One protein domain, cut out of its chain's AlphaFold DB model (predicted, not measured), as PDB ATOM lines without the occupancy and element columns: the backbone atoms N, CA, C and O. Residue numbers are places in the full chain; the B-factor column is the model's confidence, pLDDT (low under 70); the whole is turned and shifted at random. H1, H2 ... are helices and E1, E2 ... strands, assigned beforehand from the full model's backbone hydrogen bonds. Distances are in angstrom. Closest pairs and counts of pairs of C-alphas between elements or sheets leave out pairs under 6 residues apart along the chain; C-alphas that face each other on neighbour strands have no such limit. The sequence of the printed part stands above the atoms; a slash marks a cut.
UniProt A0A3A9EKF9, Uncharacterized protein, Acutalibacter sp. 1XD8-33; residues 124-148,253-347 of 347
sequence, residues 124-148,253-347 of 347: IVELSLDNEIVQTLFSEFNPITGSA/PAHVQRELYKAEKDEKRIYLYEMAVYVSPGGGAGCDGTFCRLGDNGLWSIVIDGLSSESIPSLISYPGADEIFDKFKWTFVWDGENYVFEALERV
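What this domain is: This is residues 124 to 148 and 253 to 347 of the 347 residues of an uncharacterized protein of Acutalibacter sp. 1XD8-33 (UniProt A0A3A9EKF9). A long, strongly twisted sheet of six strands makes the body, with its longest strand, E2, running through it: E1 lies along one side of E2, while on the other side E5, followed by E6, is beside its first part and E3, followed by E4, beside its last. H1 packs over E2, H2 sits beside E1, and H3 only grazes the sheet. The printed part has 120 residues, with three named helices and six named strands: along the chain H1 and H2 come first, then the strands E1 to E4, then H3, then E5 and E6; the class is mixed, helices and strands, and the sheet is branched, with the antiparallel neighbour pairs E1 and E2, E2 and E3, E2 and E5, E3 and E4, and E5 and E6. The whole is compact, with a radius of gyration of the C-alphas of 15.2 A, but elongated in outline, spanning 44 by 29 by 24 A.

How they stand to each other: Start at residues 125 to 126, which pair antiparallel with residues 264 to 265 of E1, residues 255 to 265. Next comes H1, residues 132 to 139, on the sheet at a height of 8.2 A, over E2, residues 269 to 280; the closest C-alphas of H1 and E2 are those of Val 134 and Leu 272, 7.4 A apart. On the local plane H1 and E2 stand at 29 degrees, H1 only just along the strands. H2, residues 142 to 145, is on the sheet but over none of its strands; its closest C-alpha pair with E1 is Thr 145 and Val 256, 4.5 A. E1, E2, E3, residues 290 to 294, and E4, residues 300 to 308, form a meander, each strand the antiparallel neighbour of the one before. Look for N 257 and O 277 in the hairpin E1 and E2, N 292 and O 278 in E2 and E3, and N 293 and O 302 in E3 and E4, each pair 2.8 A apart. E4 bends by 99 degrees at residue 305. H3, residues 321 to 324, only grazes the sheet. E5, residues 326 to 334, has E2 on one side, with N 330 and O 272 at 2.8 A, and E6, residues 339 to 346, on the other, with N 329 and O 345 at 2.8 A. In H1 every O i to N i+4 pair is within hydrogen-bond range; H2 and H3 are too short for such a pair.

Where its parts are: Find C-alpha 132 at (28.382, -17.572, -15.120), where H1 begins its 10.4 A. E1 covers 28.7 A, and E2 covers 33.7 A from C-alpha 269 at (22.626, -31.164, -19.010). E5 covers 26.4 A, and E6 20.4 A to C-alpha 346 at (33.116, -33.715, -32.799).

The domain as a whole: The C-alphas farthest apart, those of Gly 306 and Gly 336, are 46.9 A apart. Residues 149 to 252 are not printed; C-alphas 148 and 253 are 8.9 A apart across the cut. The link from E4 to H3, 12 residues, is long. Confidence is under 70 at residue 148, residues 281 to 286 and residues 309 to 311.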
ATOM      1  N   ILE A 124      15.200 -27.883 -24.893       92.81
ATOM      2  CA  ILE A 124      16.527 -27.275 -24.969       92.81
ATOM      3  C   ILE A 124      16.371 -25.749 -24.995       92.81
ATOM      4  O   ILE A 124      15.564 -25.201 -25.750       92.81
ATOM      5  N   VAL A 125      17.133 -25.063 -24.148       96.62
ATOM      6  CA  VAL A 125      17.185 -23.603 -24.047       96.62
ATOM      7  C   VAL A 125      18.609 -23.143 -24.330       96.62
ATOM      8  O   VAL A 125      19.558 -23.660 -23.748       96.62
ATOM      9  N   GLU A 126      18.759 -22.158 -25.209       97.50
ATOM     10  CA  GLU A 126      20.050 -21.522 -25.467       97.50
ATOM     11  C   GLU A 126      20.463 -20.641 -24.278       97.50
ATOM     12  O   GLU A 126      19.652 -19.890 -23.726       97.50
ATOM     13  N   LEU A 127      21.727 -20.743 -23.873       97.56
ATOM     14  CA  LEU A 127      22.324 -19.927 -22.823       97.56
ATOM     15  C   LEU A 127      23.214 -18.848 -23.442       97.56
ATOM     16  O   LEU A 127      23.901 -19.084 -24.431       97.56
ATOM     17  N   SER A 128      23.250 -17.673 -22.809       97.62
ATOM     18  CA  SER A 128      24.249 -16.655 -23.143       97.62
ATOM     19  C   SER A 128      25.657 -17.195 -22.893       97.62
ATOM     20  O   SER A 128      25.888 -17.856 -21.879       97.62
ATOM     21  N   LEU A 129      26.607 -16.853 -23.765       97.56
ATOM     22  CA  LEU A 129      28.015 -17.189 -23.556       97.56
ATOM     23  C   LEU A 129      28.592 -16.491 -22.318       97.56
ATOM     24  O   LEU A 129      29.432 -17.070 -21.647       97.56
ATOM     25  N   ASP A 130      28.080 -15.316 -21.945       97.12
ATOM     26  CA  ASP A 130      28.482 -14.595 -20.726       97.12
ATOM     27  C   ASP A 130      27.833 -15.154 -19.445       97.12
ATOM     28  O   ASP A 130      27.975 -14.586 -18.362       97.12
ATOM     29  N   ASN A 131      27.058 -16.240 -19.544       97.81
ATOM     30  CA  ASN A 131      26.456 -16.871 -18.378       97.81
ATOM     31  C   ASN A 131      27.543 -17.420 -17.439       97.81
ATOM     32  O   ASN A 131      28.462 -18.107 -17.878       97.81
ATOM     33  N   GLU A 132      27.402 -17.169 -16.136       97.31
ATOM     34  CA  GLU A 132      28.382 -17.572 -15.120       97.31
ATOM     35  C   GLU A 132      28.677 -19.076 -15.141       97.31
ATOM     36  O   GLU A 132      29.838 -19.471 -15.073       97.31
ATOM     37  N   ILE A 133      27.653 -19.921 -15.305       96.81
ATOM     38  CA  ILE A 133      27.835 -21.377 -15.351       96.81
ATOM     39  C   ILE A 133      28.586 -21.776 -16.624       96.81
ATOM     40  O   ILE A 133      29.473 -22.622 -16.569       96.81
ATOM     41  N   VAL A 134      28.276 -21.145 -17.762       98.25
ATOM     42  CA  VAL A 134      28.974 -21.390 -19.036       98.25
ATOM     43  C   VAL A 134      30.456 -21.032 -18.918       98.25
ATOM     44  O   VAL A 134      31.310 -21.846 -19.264       98.25
ATOM     45  N   GLN A 135      30.763 -19.851 -18.380       97.94
ATOM     46  CA  GLN A 135      32.142 -19.393 -18.185       97.94
ATOM     47  C   GLN A 135      32.901 -20.265 -17.182       97.94
ATOM     48  O   GLN A 135      34.048 -20.635 -17.430       97.94
ATOM     49  N   THR A 136      32.247 -20.649 -16.086       96.75
ATOM     50  CA  THR A 136      32.826 -21.525 -15.060       96.75
ATOM     51  C   THR A 136      33.208 -22.874 -15.667       96.75
ATOM     52  O   THR A 136      34.391 -23.209 -15.695       96.75
ATOM     53  N   LEU A 137      32.252 -23.579 -16.280       97.62
ATOM     54  CA  LEU A 137      32.490 -24.885 -16.905       97.62
ATOM     55  C   LEU A 137      33.572 -24.846 -17.987       97.62
ATOM     56  O   LEU A 137      34.367 -25.775 -18.102       97.62
ATOM     57  N   PHE A 138      33.626 -23.779 -18.783       97.12
ATOM     58  CA  PHE A 138      34.645 -23.653 -19.819       97.12
ATOM     59  C   PHE A 138      36.040 -23.389 -19.238       97.12
ATOM     60  O   PHE A 138      37.018 -24.012 -19.660       97.12
ATOM     61  N   SER A 139      36.131 -22.494 -18.250       95.69
ATOM     62  CA  SER A 139      37.405 -22.071 -17.656       95.69
ATOM     63  C   SER A 139      38.084 -23.156 -16.818       95.69
ATOM     64  O   SER A 139      39.312 -23.241 -16.817       95.69
ATOM     65  N   GLU A 140      37.313 -24.042 -16.189       95.12
ATOM     66  CA  GLU A 140      37.822 -25.196 -15.433       95.12
ATOM     67  C   GLU A 140      38.651 -26.165 -16.295       95.12
ATOM     68  O   GLU A 140      39.501 -26.903 -15.793       95.12
ATOM     69  N   PHE A 141      38.455 -26.126 -17.617       95.06
ATOM     70  CA  PHE A 141      39.201 -26.917 -18.592       95.06
ATOM     71  C   PHE A 141      40.276 -26.108 -19.336       95.06
ATOM     72  O   PHE A 141      40.884 -26.624 -20.276       95.06
ATOM     73  N   ASN A 142      40.600 -24.884 -18.907       91.69
ATOM     74  CA  ASN A 142      41.759 -24.133 -19.411       91.69
ATOM     75  C   ASN A 142      43.090 -24.919 -19.390       91.69
ATOM     76  O   ASN A 142      43.874 -24.750 -20.331       91.69
ATOM     77  N   PRO A 143      43.361 -25.818 -18.418       88.62
ATOM     78  CA  PRO A 143      44.605 -26.590 -18.394       88.62
ATOM     79  C   PRO A 143      44.849 -27.473 -19.624       88.62
ATOM     80  O   PRO A 143      45.997 -27.838 -19.893       88.62
ATOM     81  N   ILE A 144      43.811 -27.806 -20.405       90.81
ATOM     82  CA  ILE A 144      43.972 -28.642 -21.605       90.81
ATOM     83  C   ILE A 144      44.580 -27.882 -22.794       90.81
ATOM     84  O   ILE A 144      44.935 -28.493 -23.801       90.81
ATOM     85  N   THR A 145      44.694 -26.557 -22.695       89.19
ATOM     86  CA  THR A 145      45.251 -25.717 -23.763       89.19
ATOM     87  C   THR A 145      46.767 -25.861 -23.878       89.19
ATOM     88  O   THR A 145      47.309 -25.779 -24.977       89.19
ATOM     89  N   GLY A 146      47.472 -26.123 -22.776       81.00
ATOM     90  CA  GLY A 146      48.930 -26.201 -22.759       81.00
ATOM     91  C   GLY A 146      49.475 -27.492 -23.378       81.00
ATOM     92  O   GLY A 146      49.095 -28.599 -22.998       81.00
ATOM     93  N   SER A 147      50.451 -27.382 -24.281       74.94
ATOM     94  CA  SER A 147      51.261 -28.547 -24.680       74.94
ATOM     95  C   SER A 147      52.133 -29.045 -23.521       74.94
ATOM     96  O   SER A 147      52.257 -30.250 -23.303       74.94
ATOM     97  N   ALA A 148      52.660 -28.115 -22.720       69.19
ATOM     98  CA  ALA A 148      53.497 -28.394 -21.557       69.19
ATOM     99  C   ALA A 148      52.773 -29.176 -20.446       69.19
ATOM    100  O   ALA A 148      53.380 -29.944 -19.702       69.19
ATOM    101  N   PRO A 253      55.567 -22.645 -26.661       73.56
ATOM    102  CA  PRO A 253      54.626 -21.718 -27.275       73.56
ATOM    103  C   PRO A 253      53.467 -22.434 -27.994       73.56
ATOM    104  O   PRO A 253      52.513 -21.787 -28.426       73.56
ATOM    105  N   ALA A 254      53.533 -23.764 -28.122       82.88
ATOM    106  CA  ALA A 254      52.482 -24.551 -28.741       82.88
ATOM    107  C   ALA A 254      51.307 -24.799 -27.783       82.88
ATOM    108  O   ALA A 254      51.511 -25.156 -26.616       82.88
ATOM    109  N   HIS A 255      50.082 -24.632 -28.268       87.44
ATOM    110  CA  HIS A 255      48.871 -24.710 -27.453       87.44
ATOM    111  C   HIS A 255      47.636 -25.019 -28.307       87.44
ATOM    112  O   HIS A 255      47.653 -24.854 -29.524       87.44
ATOM    113  N   VAL A 256      46.549 -25.455 -27.674       90.62
ATOM    114  CA  VAL A 256      45.224 -25.491 -28.302       90.62
ATOM    115  C   VAL A 256      44.553 -24.143 -28.069       90.62
ATOM    116  O   VAL A 256      44.267 -23.784 -26.927       90.62
ATOM    117  N   GLN A 257      44.301 -23.405 -29.145       91.75
ATOM    118  CA  GLN A 257      43.414 -22.251 -29.121       91.75
ATOM    119  C   GLN A 257      41.971 -22.751 -29.217       91.75
ATOM    120  O   GLN A 257      41.664 -23.613 -30.040       91.75
ATOM    121  N   ARG A 258      41.092 -22.216 -28.372       94.19
ATOM    122  CA  ARG A 258      39.685 -22.616 -28.269       94.19
ATOM    123  C   ARG A 258      38.775 -21.422 -28.045       94.19
ATOM    124  O   ARG A 258      39.164 -20.478 -27.363       94.19
ATOM    125  N   GLU A 259      37.566 -21.485 -28.590       96.06
ATOM    126  CA  GLU A 259      36.584 -20.404 -28.492       96.06
ATOM    127  C   GLU A 259      35.156 -20.960 -28.483       96.06
ATOM    128  O   GLU A 259      34.785 -21.744 -29.360       96.06
ATOM    129  N   LEU A 260      34.352 -20.554 -27.495       97.62
ATOM    130  CA  LEU A 260      32.935 -20.910 -27.410       97.62
ATOM    131  C   LEU A 260      32.115 -20.126 -28.428       97.62
ATOM    132  O   LEU A 260      32.181 -18.899 -28.448       97.62
ATOM    133  N   TYR A 261      31.276 -20.816 -29.198       97.06
ATOM    134  CA  TYR A 261      30.360 -20.173 -30.147       97.06
ATOM    135  C   TYR A 261      28.882 -20.393 -29.824       97.06
ATOM    136  O   TYR A 261      28.033 -19.689 -30.368       97.06
ATOM    137  N   LYS A 262      28.555 -21.360 -28.959       98.06
ATOM    138  CA  LYS A 262      27.175 -21.645 -28.549       98.06
ATOM    139  C   LYS A 262      27.140 -22.370 -27.203       98.06
ATOM    140  O   LYS A 262      28.045 -23.139 -26.885       98.06
ATOM    141  N   ALA A 263      26.077 -22.156 -26.431       98.62
ATOM    142  CA  ALA A 263      25.785 -22.918 -25.223       98.62
ATOM    143  C   ALA A 263      24.289 -23.241 -25.146       98.62
ATOM    144  O   ALA A 263      23.439 -22.410 -25.457       98.62
ATOM    145  N   GLU A 264      23.958 -24.452 -24.720       98.31
ATOM    146  CA  GLU A 264      22.583 -24.923 -24.567       98.31
ATOM    147  C   GLU A 264      22.414 -25.640 -23.234       98.31
ATOM    148  O   GLU A 264      23.373 -26.125 -22.636       98.31
ATOM    149  N   LYS A 265      21.174 -25.728 -22.769       97.12
ATOM    150  CA  LYS A 265      20.822 -26.431 -21.545       97.12
ATOM    151  C   LYS A 265      19.490 -27.151 -21.693       97.12
ATOM    152  O   LYS A 265      18.544 -26.594 -22.244       97.12
ATOM    153  N   ASP A 266      19.414 -28.352 -21.136       95.19
ATOM    154  CA  ASP A 266      18.156 -29.037 -20.839       95.19
ATOM    155  C   ASP A 266      17.968 -29.197 -19.314       95.19
ATOM    156  O   ASP A 266      18.626 -28.530 -18.512       95.19
ATOM    157  N   GLU A 267      17.022 -30.033 -18.881       90.62
ATOM    158  CA  GLU A 267      16.720 -30.222 -17.456       90.62
ATOM    159  C   GLU A 267      17.915 -30.708 -16.625       90.62
ATOM    160  O   GLU A 267      18.008 -30.370 -15.443       90.62
ATOM    161  N   LYS A 268      18.814 -31.502 -17.217       94.50
ATOM    162  CA  LYS A 268      19.915 -32.162 -16.500       94.50
ATOM    163  C   LYS A 268      21.285 -31.861 -17.078       94.50
ATOM    164  O   LYS A 268      22.274 -32.144 -16.408       94.50
ATOM    165  N   ARG A 269      21.366 -31.331 -18.295       98.06
ATOM    166  CA  ARG A 269      22.626 -31.164 -19.010       98.06
ATOM    167  C   ARG A 269      22.861 -29.745 -19.469       98.06
ATOM    168  O   ARG A 269      21.929 -29.020 -19.814       98.06
ATOM    169  N   ILE A 270      24.137 -29.390 -19.517       98.31
ATOM    170  CA  ILE A 270      24.642 -28.218 -20.220       98.31
ATOM    171  C   ILE A 270      25.519 -28.710 -21.366       98.31
ATOM    172  O   ILE A 270      26.367 -29.583 -21.185       98.31
ATOM    173  N   TYR A 271      25.307 -28.126 -22.537       98.56
ATOM    174  CA  TYR A 271      26.088 -28.374 -23.733       98.56
ATOM    175  C   TYR A 271      26.879 -27.119 -24.077       98.56
ATOM    176  O   TYR A 271      26.287 -26.054 -24.257       98.56
ATOM    177  N   LEU A 272      28.200 -27.236 -24.182       98.69
ATOM    178  CA  LEU A 272      29.056 -26.148 -24.655       98.69
ATOM    179  C   LEU A 272      29.599 -26.502 -26.032       98.69
ATOM    180  O   LEU A 272      30.094 -27.607 -26.239       98.69
ATOM    181  N   TYR A 273      29.522 -25.566 -26.964       98.56
ATOM    182  CA  TYR A 273      30.021 -25.751 -28.314       98.56
ATOM    183  C   TYR A 273      31.215 -24.838 -28.543       98.56
ATOM    184  O   TYR A 273      31.111 -23.616 -28.389       98.56
ATOM    185  N   GLU A 274      32.339 -25.429 -28.929       97.56
ATOM    186  CA  GLU A 274      33.579 -24.705 -29.184       97.56
ATOM    187  C   GLU A 274      34.151 -24.998 -30.568       97.56
ATOM    188  O   GLU A 274      33.949 -26.080 -31.125       97.56
ATOM    189  N   MET A 275      34.900 -24.037 -31.097       96.75
ATOM    190  CA  MET A 275      35.898 -24.276 -32.133       96.75
ATOM    191  C   MET A 275      37.256 -24.432 -31.459       96.75
ATOM    192  O   MET A 275      37.573 -23.666 -30.548       96.75
ATOM    193  N   ALA A 276      38.062 -25.389 -31.912       94.50
ATOM    194  CA  ALA A 276      39.423 -25.562 -31.429       94.50
ATOM    195  C   ALA A 276      40.411 -25.844 -32.565       94.50
ATOM    196  O   ALA A 276      40.091 -26.480 -33.574       94.50
ATOM    197  N   VAL A 277      41.637 -25.361 -32.378       92.31
ATOM    198  CA  VAL A 277      42.756 -25.548 -33.301       92.31
ATOM    199  C   VAL A 277      44.058 -25.634 -32.515       92.31
ATOM    200  O   VAL A 277      44.242 -24.945 -31.511       92.31
ATOM    201  N   TYR A 278      44.980 -26.478 -32.961       90.38
ATOM    202  CA  TYR A 278      46.317 -26.530 -32.388       90.38
ATOM    203  C   TYR A 278      47.237 -25.541 -33.088       90.38
ATOM    204  O   TYR A 278      47.324 -25.528 -34.313       90.38
ATOM    205  N   VAL A 279      47.939 -24.736 -32.303       88.06
ATOM    206  CA  VAL A 279      48.907 -23.745 -32.760       88.06
ATOM    207  C   VAL A 279      50.287 -24.227 -32.348       88.06
ATOM    208  O   VAL A 279      50.535 -24.416 -31.157       88.06
ATOM    209  N   SER A 280      51.200 -24.407 -33.302       82.50
ATOM    210  CA  SER A 280      52.609 -24.691 -33.005       82.50
ATOM    211  C   SER A 280      53.502 -23.699 -33.743       82.50
ATOM    212  O   SER A 280      53.747 -23.856 -34.935       82.50
ATOM    213  N   PRO A 281      54.040 -22.672 -33.065       68.69
ATOM    214  CA  PRO A 281      54.947 -21.718 -33.701       68.69
ATOM    215  C   PRO A 281      56.367 -22.286 -33.926       68.69
ATOM    216  O   PRO A 281      57.241 -21.564 -34.400       68.69
ATOM    217  N   GLY A 282      56.594 -23.578 -33.634       64.94
ATOM    218  CA  GLY A 282      57.782 -24.353 -34.015       64.94
ATOM    219  C   GLY A 282      58.203 -25.403 -32.972       64.94
ATOM    220  O   GLY A 282      58.025 -25.192 -31.774       64.94
ATOM    221  N   GLY A 283      58.814 -26.507 -33.423       55.00
ATOM    222  CA  GLY A 283      59.508 -27.494 -32.581       55.00
ATOM    223  C   GLY A 283      58.780 -28.815 -32.267       55.00
ATOM    224  O   GLY A 283      59.149 -29.470 -31.293       55.00
ATOM    225  N   GLY A 284      57.792 -29.256 -33.049       49.84
ATOM    226  CA  GLY A 284      57.012 -30.471 -32.811       49.84
ATOM    227  C   GLY A 284      56.364 -31.106 -34.057       49.84
ATOM    228  O   GLY A 284      55.531 -30.515 -34.738       49.84
ATOM    229  N   ALA A 285      56.708 -32.382 -34.277       51.28
ATOM    230  CA  ALA A 285      55.963 -33.444 -34.975       51.28
ATOM    231  C   ALA A 285      54.875 -33.031 -36.000       51.28
ATOM    232  O   ALA A 285      53.713 -33.409 -35.866       51.28
ATOM    233  N   GLY A 286      55.258 -32.324 -37.067       60.03
ATOM    234  CA  GLY A 286      54.428 -32.172 -38.271       60.03
ATOM    235  C   GLY A 286      53.417 -31.021 -38.269       60.03
ATOM    236  O   GLY A 286      52.698 -30.890 -39.255       60.03
ATOM    237  N   CYS A 287      53.391 -30.175 -37.230       73.19
ATOM    238  CA  CYS A 287      52.543 -28.971 -37.165       73.19
ATOM    239  C   CYS A 287      53.348 -27.656 -37.066       73.19
ATOM    240  O   CYS A 287      52.843 -26.618 -36.653       73.19
ATOM    241  N   ASP A 288      54.636 -27.685 -37.396       75.38
ATOM    242  CA  ASP A 288      55.541 -26.570 -37.118       75.38
ATOM    243  C   ASP A 288      55.286 -25.326 -37.965       75.38
ATOM    244  O   ASP A 288      55.253 -25.383 -39.192       75.38
ATOM    245  N   GLY A 289      55.169 -24.184 -37.288       74.44
ATOM    246  CA  GLY A 289      54.937 -22.882 -37.909       74.44
ATOM    247  C   GLY A 289      53.528 -22.720 -38.484       74.44
ATOM    248  O   GLY A 289      53.311 -21.832 -39.311       74.44
ATOM    249  N   THR A 290      52.573 -23.559 -38.076       83.19
ATOM    250  CA  THR A 290      51.222 -23.584 -38.647       83.19
ATOM    251  C   THR A 290      50.150 -23.951 -37.611       83.19
ATOM    252  O   THR A 290      50.419 -24.099 -36.413       83.19
ATOM    253  N   PHE A 291      48.914 -24.028 -38.094       88.25
ATOM    254  CA  PHE A 291      47.720 -24.434 -37.377       88.25
ATOM    255  C   PHE A 291      47.333 -25.849 -37.804       88.25
ATOM    256  O   PHE A 291      47.351 -26.161 -38.997       88.25
ATOM    257  N   CYS A 292      46.940 -26.691 -36.850       89.56
ATOM    258  CA  CYS A 292      46.494 -28.048 -37.134       89.56
ATOM    259  C   CYS A 292      45.125 -28.372 -36.567       89.56
ATOM    260  O   CYS A 292      44.754 -27.961 -35.466       89.56
ATOM    261  N   ARG A 293      44.423 -29.209 -37.323       91.00
ATOM    262  CA  ARG A 293      43.228 -29.935 -36.912       91.00
ATOM    263  C   ARG A 293      43.605 -31.242 -36.232       91.00
ATOM    264  O   ARG A 293      44.696 -31.793 -36.437       91.00
ATOM    265  N   LEU A 294      42.662 -31.749 -35.456       90.31
ATOM    266  CA  LEU A 294      42.732 -33.070 -34.870       90.31
ATOM    267  C   LEU A 294      42.490 -34.110 -35.969       90.31
ATOM    268  O   LEU A 294      41.457 -34.109 -36.651       90.31
ATOM    269  N   GLY A 295      43.467 -34.991 -36.153       87.12
ATOM    270  CA  GLY A 295      43.341 -36.144 -37.026       87.12
ATOM    271  C   GLY A 295      42.579 -37.287 -36.374       87.12
ATOM    272  O   GLY A 295      42.481 -37.381 -35.152       87.12
ATOM    273  N   ASP A 296      42.094 -38.209 -37.201       85.56
ATOM    274  CA  ASP A 296      41.367 -39.405 -36.747       85.56
ATOM    275  C   ASP A 296      42.250 -40.358 -35.921       85.56
ATOM    276  O   ASP A 296      41.758 -41.234 -35.216       85.56
ATOM    277  N   ASN A 297      43.571 -40.172 -35.980       81.06
ATOM    278  CA  ASN A 297      44.551 -40.835 -35.123       81.06
ATOM    279  C   ASN A 297      44.628 -40.238 -33.703       81.06
ATOM    280  O   ASN A 297      45.463 -40.681 -32.913       81.06
ATOM    281  N   GLY A 298      43.822 -39.219 -33.390       81.00
ATOM    282  CA  GLY A 298      43.850 -38.519 -32.110       81.00
ATOM    283  C   GLY A 298      45.060 -37.595 -31.938       81.00
ATOM    284  O   GLY A 298      45.400 -37.233 -30.815       81.00
ATOM    285  N   LEU A 299      45.746 -37.220 -33.021       84.62
ATOM    286  CA  LEU A 299      46.881 -36.299 -32.972       84.62
ATOM    287  C   LEU A 299      46.546 -34.992 -33.688       84.62
ATOM    288  O   LEU A 299      45.924 -34.981 -34.748       84.62
ATOM    289  N   TRP A 300      47.004 -33.877 -33.122       87.88
ATOM    290  CA  TRP A 300      46.933 -32.559 -33.752       87.88
ATOM    291  C   TRP A 300      47.994 -32.437 -34.851       87.88
ATOM    292  O   TRP A 300      49.052 -31.847 -34.647       87.88
ATOM    293  N   SER A 301      47.740 -33.070 -35.995       86.38
ATOM    294  CA  SER A 301      48.741 -33.237 -37.058       86.38
ATOM    295  C   SER A 301      48.242 -32.904 -38.462       86.38
ATOM    296  O   SER A 301      49.018 -32.993 -39.410       86.38
ATOM    297  N   ILE A 302      46.958 -32.577 -38.638       88.19
ATOM    298  CA  ILE A 302      46.427 -32.215 -39.957       88.19
ATOM    299  C   ILE A 302      46.628 -30.717 -40.157       88.19
ATOM    300  O   ILE A 302      45.865 -29.920 -39.619       88.19
ATOM    301  N   VAL A 303      47.653 -30.347 -40.922       88.75
ATOM    302  CA  VAL A 303      47.958 -28.950 -41.264       88.75
ATOM    303  C   VAL A 303      46.782 -28.301 -41.991       88.75
ATOM    304  O   VAL A 303      46.181 -28.904 -42.882       88.75
ATOM    305  N   ILE A 304      46.468 -27.064 -41.613       87.62
ATOM    306  CA  ILE A 304      45.478 -26.238 -42.297       87.62
ATOM    307  C   ILE A 304      46.187 -25.379 -43.345       87.62
ATOM    308  O   ILE A 304      46.912 -24.437 -43.019       87.62
ATOM    309  N   ASP A 305      45.949 -25.688 -44.619       81.81
ATOM    310  CA  ASP A 305      46.538 -24.952 -45.736       81.81
ATOM    311  C   ASP A 305      46.140 -23.468 -45.718       81.81
ATOM    312  O   ASP A 305      44.978 -23.106 -45.537       81.81
ATOM    313  N   GLY A 306      47.119 -22.592 -45.955       76.56
ATOM    314  CA  GLY A 306      46.900 -21.145 -46.034       76.56
ATOM    315  C   GLY A 306      46.894 -20.412 -44.689       76.56
ATOM    316  O   GLY A 306      46.793 -19.186 -44.693       76.56
ATOM    317  N   LEU A 307      47.064 -21.121 -43.566       80.00
ATOM    318  CA  LEU A 307      47.278 -20.527 -42.245       80.00
ATOM    319  C   LEU A 307      48.755 -20.621 -41.826       80.00
ATOM    320  O   LEU A 307      49.271 -21.698 -41.513       80.00
ATOM    321  N   SER A 308      49.441 -19.478 -41.797       72.69
ATOM    322  CA  SER A 308      50.731 -19.317 -41.112       72.69
ATOM    323  C   SER A 308      50.498 -19.009 -39.637       72.69
ATOM    324  O   SER A 308      49.460 -18.448 -39.312       72.69
ATOM    325  N   SER A 309      51.460 -19.319 -38.759       65.00
ATOM    326  CA  SER A 309      51.393 -19.147 -37.291       65.00
ATOM    327  C   SER A 309      51.196 -17.710 -36.762       65.00
ATOM    328  O   SER A 309      51.524 -17.437 -35.606       65.00
ATOM    329  N   GLU A 310      50.728 -16.769 -37.581       69.94
ATOM    330  CA  GLU A 310      50.243 -15.479 -37.093       69.94
ATOM    331  C   GLU A 310      49.002 -15.711 -36.227       69.94
ATOM    332  O   GLU A 310      48.182 -16.583 -36.514       69.94
ATOM    333  N   SER A 311      48.879 -14.967 -35.127       66.12
ATOM    334  CA  SER A 311      47.776 -15.170 -34.194       66.12
ATOM    335  C   SER A 311      46.436 -14.936 -34.887       66.12
ATOM    336  O   SER A 311      46.212 -13.895 -35.504       66.12
ATOM    337  N   ILE A 312      45.523 -15.896 -34.750       80.56
ATOM    338  CA  ILE A 312      44.130 -15.734 -35.160       80.56
ATOM    339  C   ILE A 312      43.409 -15.081 -33.979       80.56
ATOM    340  O   ILE A 312      43.291 -15.722 -32.935       80.56
ATOM    341  N   PRO A 313      42.942 -13.820 -34.077       83.12
ATOM    342  CA  PRO A 313      42.370 -13.130 -32.920       83.12
ATOM    343  C   PRO A 313      41.066 -13.765 -32.421       83.12
ATOM    344  O   PRO A 313      40.785 -13.729 -31.229       83.12
ATOM    345  N   SER A 314      40.279 -14.331 -33.337       90.19
ATOM    346  CA  SER A 314      39.051 -15.079 -33.057       90.19
ATOM    347  C   SER A 314      38.889 -16.153 -34.128       90.19
ATOM    348  O   SER A 314      38.928 -15.853 -35.325       90.19
ATOM    349  N   LEU A 315      38.726 -17.397 -33.687       92.38
ATOM    350  CA  LEU A 315      38.403 -18.546 -34.522       92.38
ATOM    351  C   LEU A 315      37.037 -18.353 -35.174       92.38
ATOM    352  O   LEU A 315      36.902 -18.557 -36.373       92.38
ATOM    353  N   ILE A 316      36.043 -17.886 -34.417       92.06
ATOM    354  CA  ILE A 316      34.651 -17.769 -34.888       92.06
ATOM    355  C   ILE A 316      34.515 -16.690 -35.963       92.06
ATOM    356  O   ILE A 316      33.743 -16.824 -36.910       92.06
ATOM    357  N   SER A 317      35.284 -15.608 -35.830       90.25
ATOM    358  CA  SER A 317      35.256 -14.493 -36.780       90.25
ATOM    359  C   SER A 317      36.098 -14.750 -38.036       90.25
ATOM    360  O   SER A 317      36.104 -13.921 -38.951       90.25
ATOM    361  N   TYR A 318      36.834 -15.863 -38.091       90.38
ATOM    362  CA  TYR A 318      37.709 -16.169 -39.212       90.38
ATOM    363  C   TYR A 318      36.896 -16.514 -40.478       90.38
ATOM    364  O   TYR A 318      35.927 -17.275 -40.411       90.38
ATOM    365  N   PRO A 319      37.265 -16.000 -41.667       88.69
ATOM    366  CA  PRO A 319      36.578 -16.348 -42.909       88.69
ATOM    367  C   PRO A 319      36.606 -17.860 -43.182       88.69
ATOM    368  O   PRO A 319      37.668 -18.440 -43.376       88.69
ATOM    369  N   GLY A 320      35.432 -18.495 -43.228       87.44
ATOM    370  CA  GLY A 320      35.330 -19.946 -43.431       87.44
ATOM    371  C   GLY A 320      35.607 -20.783 -42.178       87.44
ATOM    372  O   GLY A 320      35.824 -21.986 -42.304       87.44
ATOM    373  N   ALA A 321      35.582 -20.182 -40.979       90.69
ATOM    374  CA  ALA A 321      35.805 -20.855 -39.693       90.69
ATOM    375  C   ALA A 321      35.084 -22.207 -39.570       90.69
ATOM    376  O   ALA A 321      35.683 -23.196 -39.155       90.69
ATOM    377  N   ASP A 322      33.822 -22.252 -40.003       89.25
ATOM    378  CA  ASP A 322      32.965 -23.434 -39.932       89.25
ATOM    379  C   ASP A 322      33.455 -24.647 -40.730       89.25
ATOM    380  O   ASP A 322      33.050 -25.766 -40.414       89.25
ATOM    381  N   GLU A 323      34.278 -24.433 -41.756       88.31
ATOM    382  CA  GLU A 323      34.840 -25.483 -42.615       88.31
ATOM    383  C   GLU A 323      36.273 -25.848 -42.194       88.31
ATOM    384  O   GLU A 323      36.741 -26.974 -42.402       88.31
ATOM    385  N   ILE A 324      36.968 -24.882 -41.591       89.38
ATOM    386  CA  ILE A 324      38.407 -24.922 -41.344       89.38
ATOM    387  C   ILE A 324      38.731 -25.482 -39.960       89.38
ATOM    388  O   ILE A 324      39.617 -26.331 -39.845       89.38
ATOM    389  N   PHE A 325      38.035 -25.025 -38.919       92.88
ATOM    390  CA  PHE A 325      38.330 -25.420 -37.542       92.88
ATOM    391  C   PHE A 325      37.486 -26.605 -37.101       92.88
ATOM    392  O   PHE A 325      36.361 -26.809 -37.559       92.88
ATOM    393  N   ASP A 326      38.043 -27.396 -36.187       94.50
ATOM    394  CA  ASP A 326      37.286 -28.482 -35.590       94.50
ATOM    395  C   ASP A 326      36.299 -27.928 -34.580       94.50
ATOM    396  O   ASP A 326      36.647 -27.101 -33.737       94.50
ATOM    397  N   LYS A 327      35.061 -28.406 -34.679       96.69
ATOM    398  CA  LYS A 327      33.997 -28.069 -33.752       96.69
ATOM    399  C   LYS A 327      33.760 -29.230 -32.809       96.69
ATOM    400  O   LYS A 327      33.719 -30.392 -33.219       96.69
ATOM    401  N   PHE A 328      33.592 -28.889 -31.542       97.38
ATOM    402  CA  PHE A 328      33.341 -29.847 -30.485       97.38
ATOM    403  C   PHE A 328      32.110 -29.455 -29.689       97.38
ATOM    404  O   PHE A 328      31.870 -28.273 -29.436       97.38
ATOM    405  N   LYS A 329      31.352 -30.464 -29.276       98.31
ATOM    406  CA  LYS A 329      30.262 -30.354 -28.318       98.31
ATOM    407  C   LYS A 329      30.677 -31.058 -27.034       98.31
ATOM    408  O   LYS A 329      30.910 -32.264 -27.007       98.31
ATOM    409  N   TRP A 330      30.751 -30.282 -25.970       98.56
ATOM    410  CA  TRP A 330      30.970 -30.731 -24.607       98.56
ATOM    411  C   TRP A 330      29.628 -30.981 -23.956       98.56
ATOM    412  O   TRP A 330      28.729 -30.152 -24.085       98.56
ATOM    413  N   THR A 331      29.508 -32.084 -23.233       98.44
ATOM    414  CA  THR A 331      28.317 -32.386 -22.445       98.44
ATOM    415  C   THR A 331      28.688 -32.468 -20.976       98.44
ATOM    416  O   THR A 331      29.595 -33.213 -20.599       98.44
ATOM    417  N   PHE A 332      27.959 -31.718 -20.159       98.56
ATOM    418  CA  PHE A 332      28.049 -31.742 -18.708       98.56
ATOM    419  C   PHE A 332      26.708 -32.161 -18.125       98.56
ATOM    420  O   PHE A 332      25.671 -31.673 -18.576       98.56
ATOM    421  N   VAL A 333      26.718 -33.021 -17.113       98.00
ATOM    422  CA  VAL A 333      25.511 -33.551 -16.471       98.00
ATOM    423  C   VAL A 333      25.458 -33.139 -15.006       98.00
ATOM    424  O   VAL A 333      26.467 -33.159 -14.311       98.00
ATOM    425  N   TRP A 334      24.279 -32.747 -14.532       97.25
ATOM    426  CA  TRP A 334      24.041 -32.457 -13.123       97.25
ATOM    427  C   TRP A 334      24.034 -33.751 -12.306       97.25
ATOM    428  O   TRP A 334      23.184 -34.618 -12.533       97.25
ATOM    429  N   ASP A 335      24.940 -33.872 -11.337       94.69
ATOM    430  CA  ASP A 335      25.054 -35.052 -10.466       94.69
ATOM    431  C   ASP A 335      24.252 -34.934  -9.153       94.69
ATOM    432  O   ASP A 335      24.135 -35.899  -8.399       94.69
ATOM    433  N   GLY A 336      23.651 -33.768  -8.901       93.00
ATOM    434  CA  GLY A 336      22.974 -33.435  -7.645       93.00
ATOM    435  C   GLY A 336      23.630 -32.276  -6.898       93.00
ATOM    436  O   GLY A 336      22.932 -31.566  -6.171       93.00
ATOM    437  N   GLU A 337      24.925 -32.058  -7.118       92.38
ATOM    438  CA  GLU A 337      25.736 -31.032  -6.460       92.38
ATOM    439  C   GLU A 337      26.395 -30.090  -7.477       92.38
ATOM    440  O   GLU A 337      26.399 -28.878  -7.260       92.38
ATOM    441  N   ASN A 338      26.914 -30.629  -8.585       94.19
ATOM    442  CA  ASN A 338      27.637 -29.895  -9.623       94.19
ATOM    443  C   ASN A 338      27.282 -30.405 -11.031       94.19
ATOM    444  O   ASN A 338      26.664 -31.456 -11.211       94.19
ATOM    445  N   TYR A 339      27.687 -29.648 -12.052       97.62
ATOM    446  CA  TYR A 339      27.731 -30.144 -13.427       97.62
ATOM    447  C   TYR A 339      29.089 -30.802 -13.670       97.62
ATOM    448  O   TYR A 339      30.107 -30.116 -13.667       97.62
ATOM    449  N   VAL A 340      29.093 -32.112 -13.905       97.75
ATOM    450  CA  VAL A 340      30.308 -32.901 -14.147       97.75
ATOM    451  C   VAL A 340      30.465 -33.203 -15.634       97.75
ATOM    452  O   VAL A 340      29.473 -33.336 -16.355       97.75
ATOM    453  N   PHE A 341      31.701 -33.317 -16.112       98.25
ATOM    454  CA  PHE A 341      32.003 -33.688 -17.493       98.25
ATOM    455  C   PHE A 341      31.478 -35.096 -17.809       98.25
ATOM    456  O   PHE A 341      31.858 -36.068 -17.160       98.25
ATOM    457  N   GLU A 342      30.624 -35.201 -18.831       97.31
ATOM    458  CA  GLU A 342      30.025 -36.463 -19.280       97.31
ATOM    459  C   GLU A 342      30.681 -36.959 -20.575       97.31
ATOM    460  O   GLU A 342      31.053 -38.129 -20.667       97.31
ATOM    461  N   ALA A 343      30.815 -36.089 -21.582       97.31
ATOM    462  CA  ALA A 343      31.272 -36.494 -22.910       97.31
ATOM    463  C   ALA A 343      31.809 -35.331 -23.755       97.31
ATOM    464  O   ALA A 343      31.464 -34.164 -23.544       97.31
ATOM    465  N   LEU A 344      32.596 -35.690 -24.773       97.50
ATOM    466  CA  LEU A 344      33.030 -34.807 -25.851       97.50
ATOM    467  C   LEU A 344      32.689 -35.430 -27.208       97.50
ATOM    468  O   LEU A 344      33.015 -36.587 -27.462       97.50
ATOM    469  N   GLU A 345      32.095 -34.644 -28.098       96.88
ATOM    470  CA  GLU A 345      31.728 -35.050 -29.457       96.88
ATOM    471  C   GLU A 345      32.343 -34.080 -30.473       96.88
ATOM    472  O   GLU A 345      32.422 -32.882 -30.209       96.88
ATOM    473  N   ARG A 346      32.761 -34.567 -31.647       94.62
ATOM    474  CA  ARG A 346      33.116 -33.715 -32.799       94.62
ATOM    475  C   ARG A 346      31.848 -33.477 -33.626       94.62
ATOM    476  O   ARG A 346      31.132 -34.448 -33.876       94.62
ATOM    477  N   VAL A 347      31.567 -32.233 -34.025       93.19
ATOM    478  CA  VAL A 347      30.296 -31.828 -34.673       93.19
ATOM    479  C   VAL A 347      30.463 -31.103 -35.998       93.19
ATOM    480  O   VAL A 347      31.505 -30.435 -36.192       93.19
TER     481      VAL A 347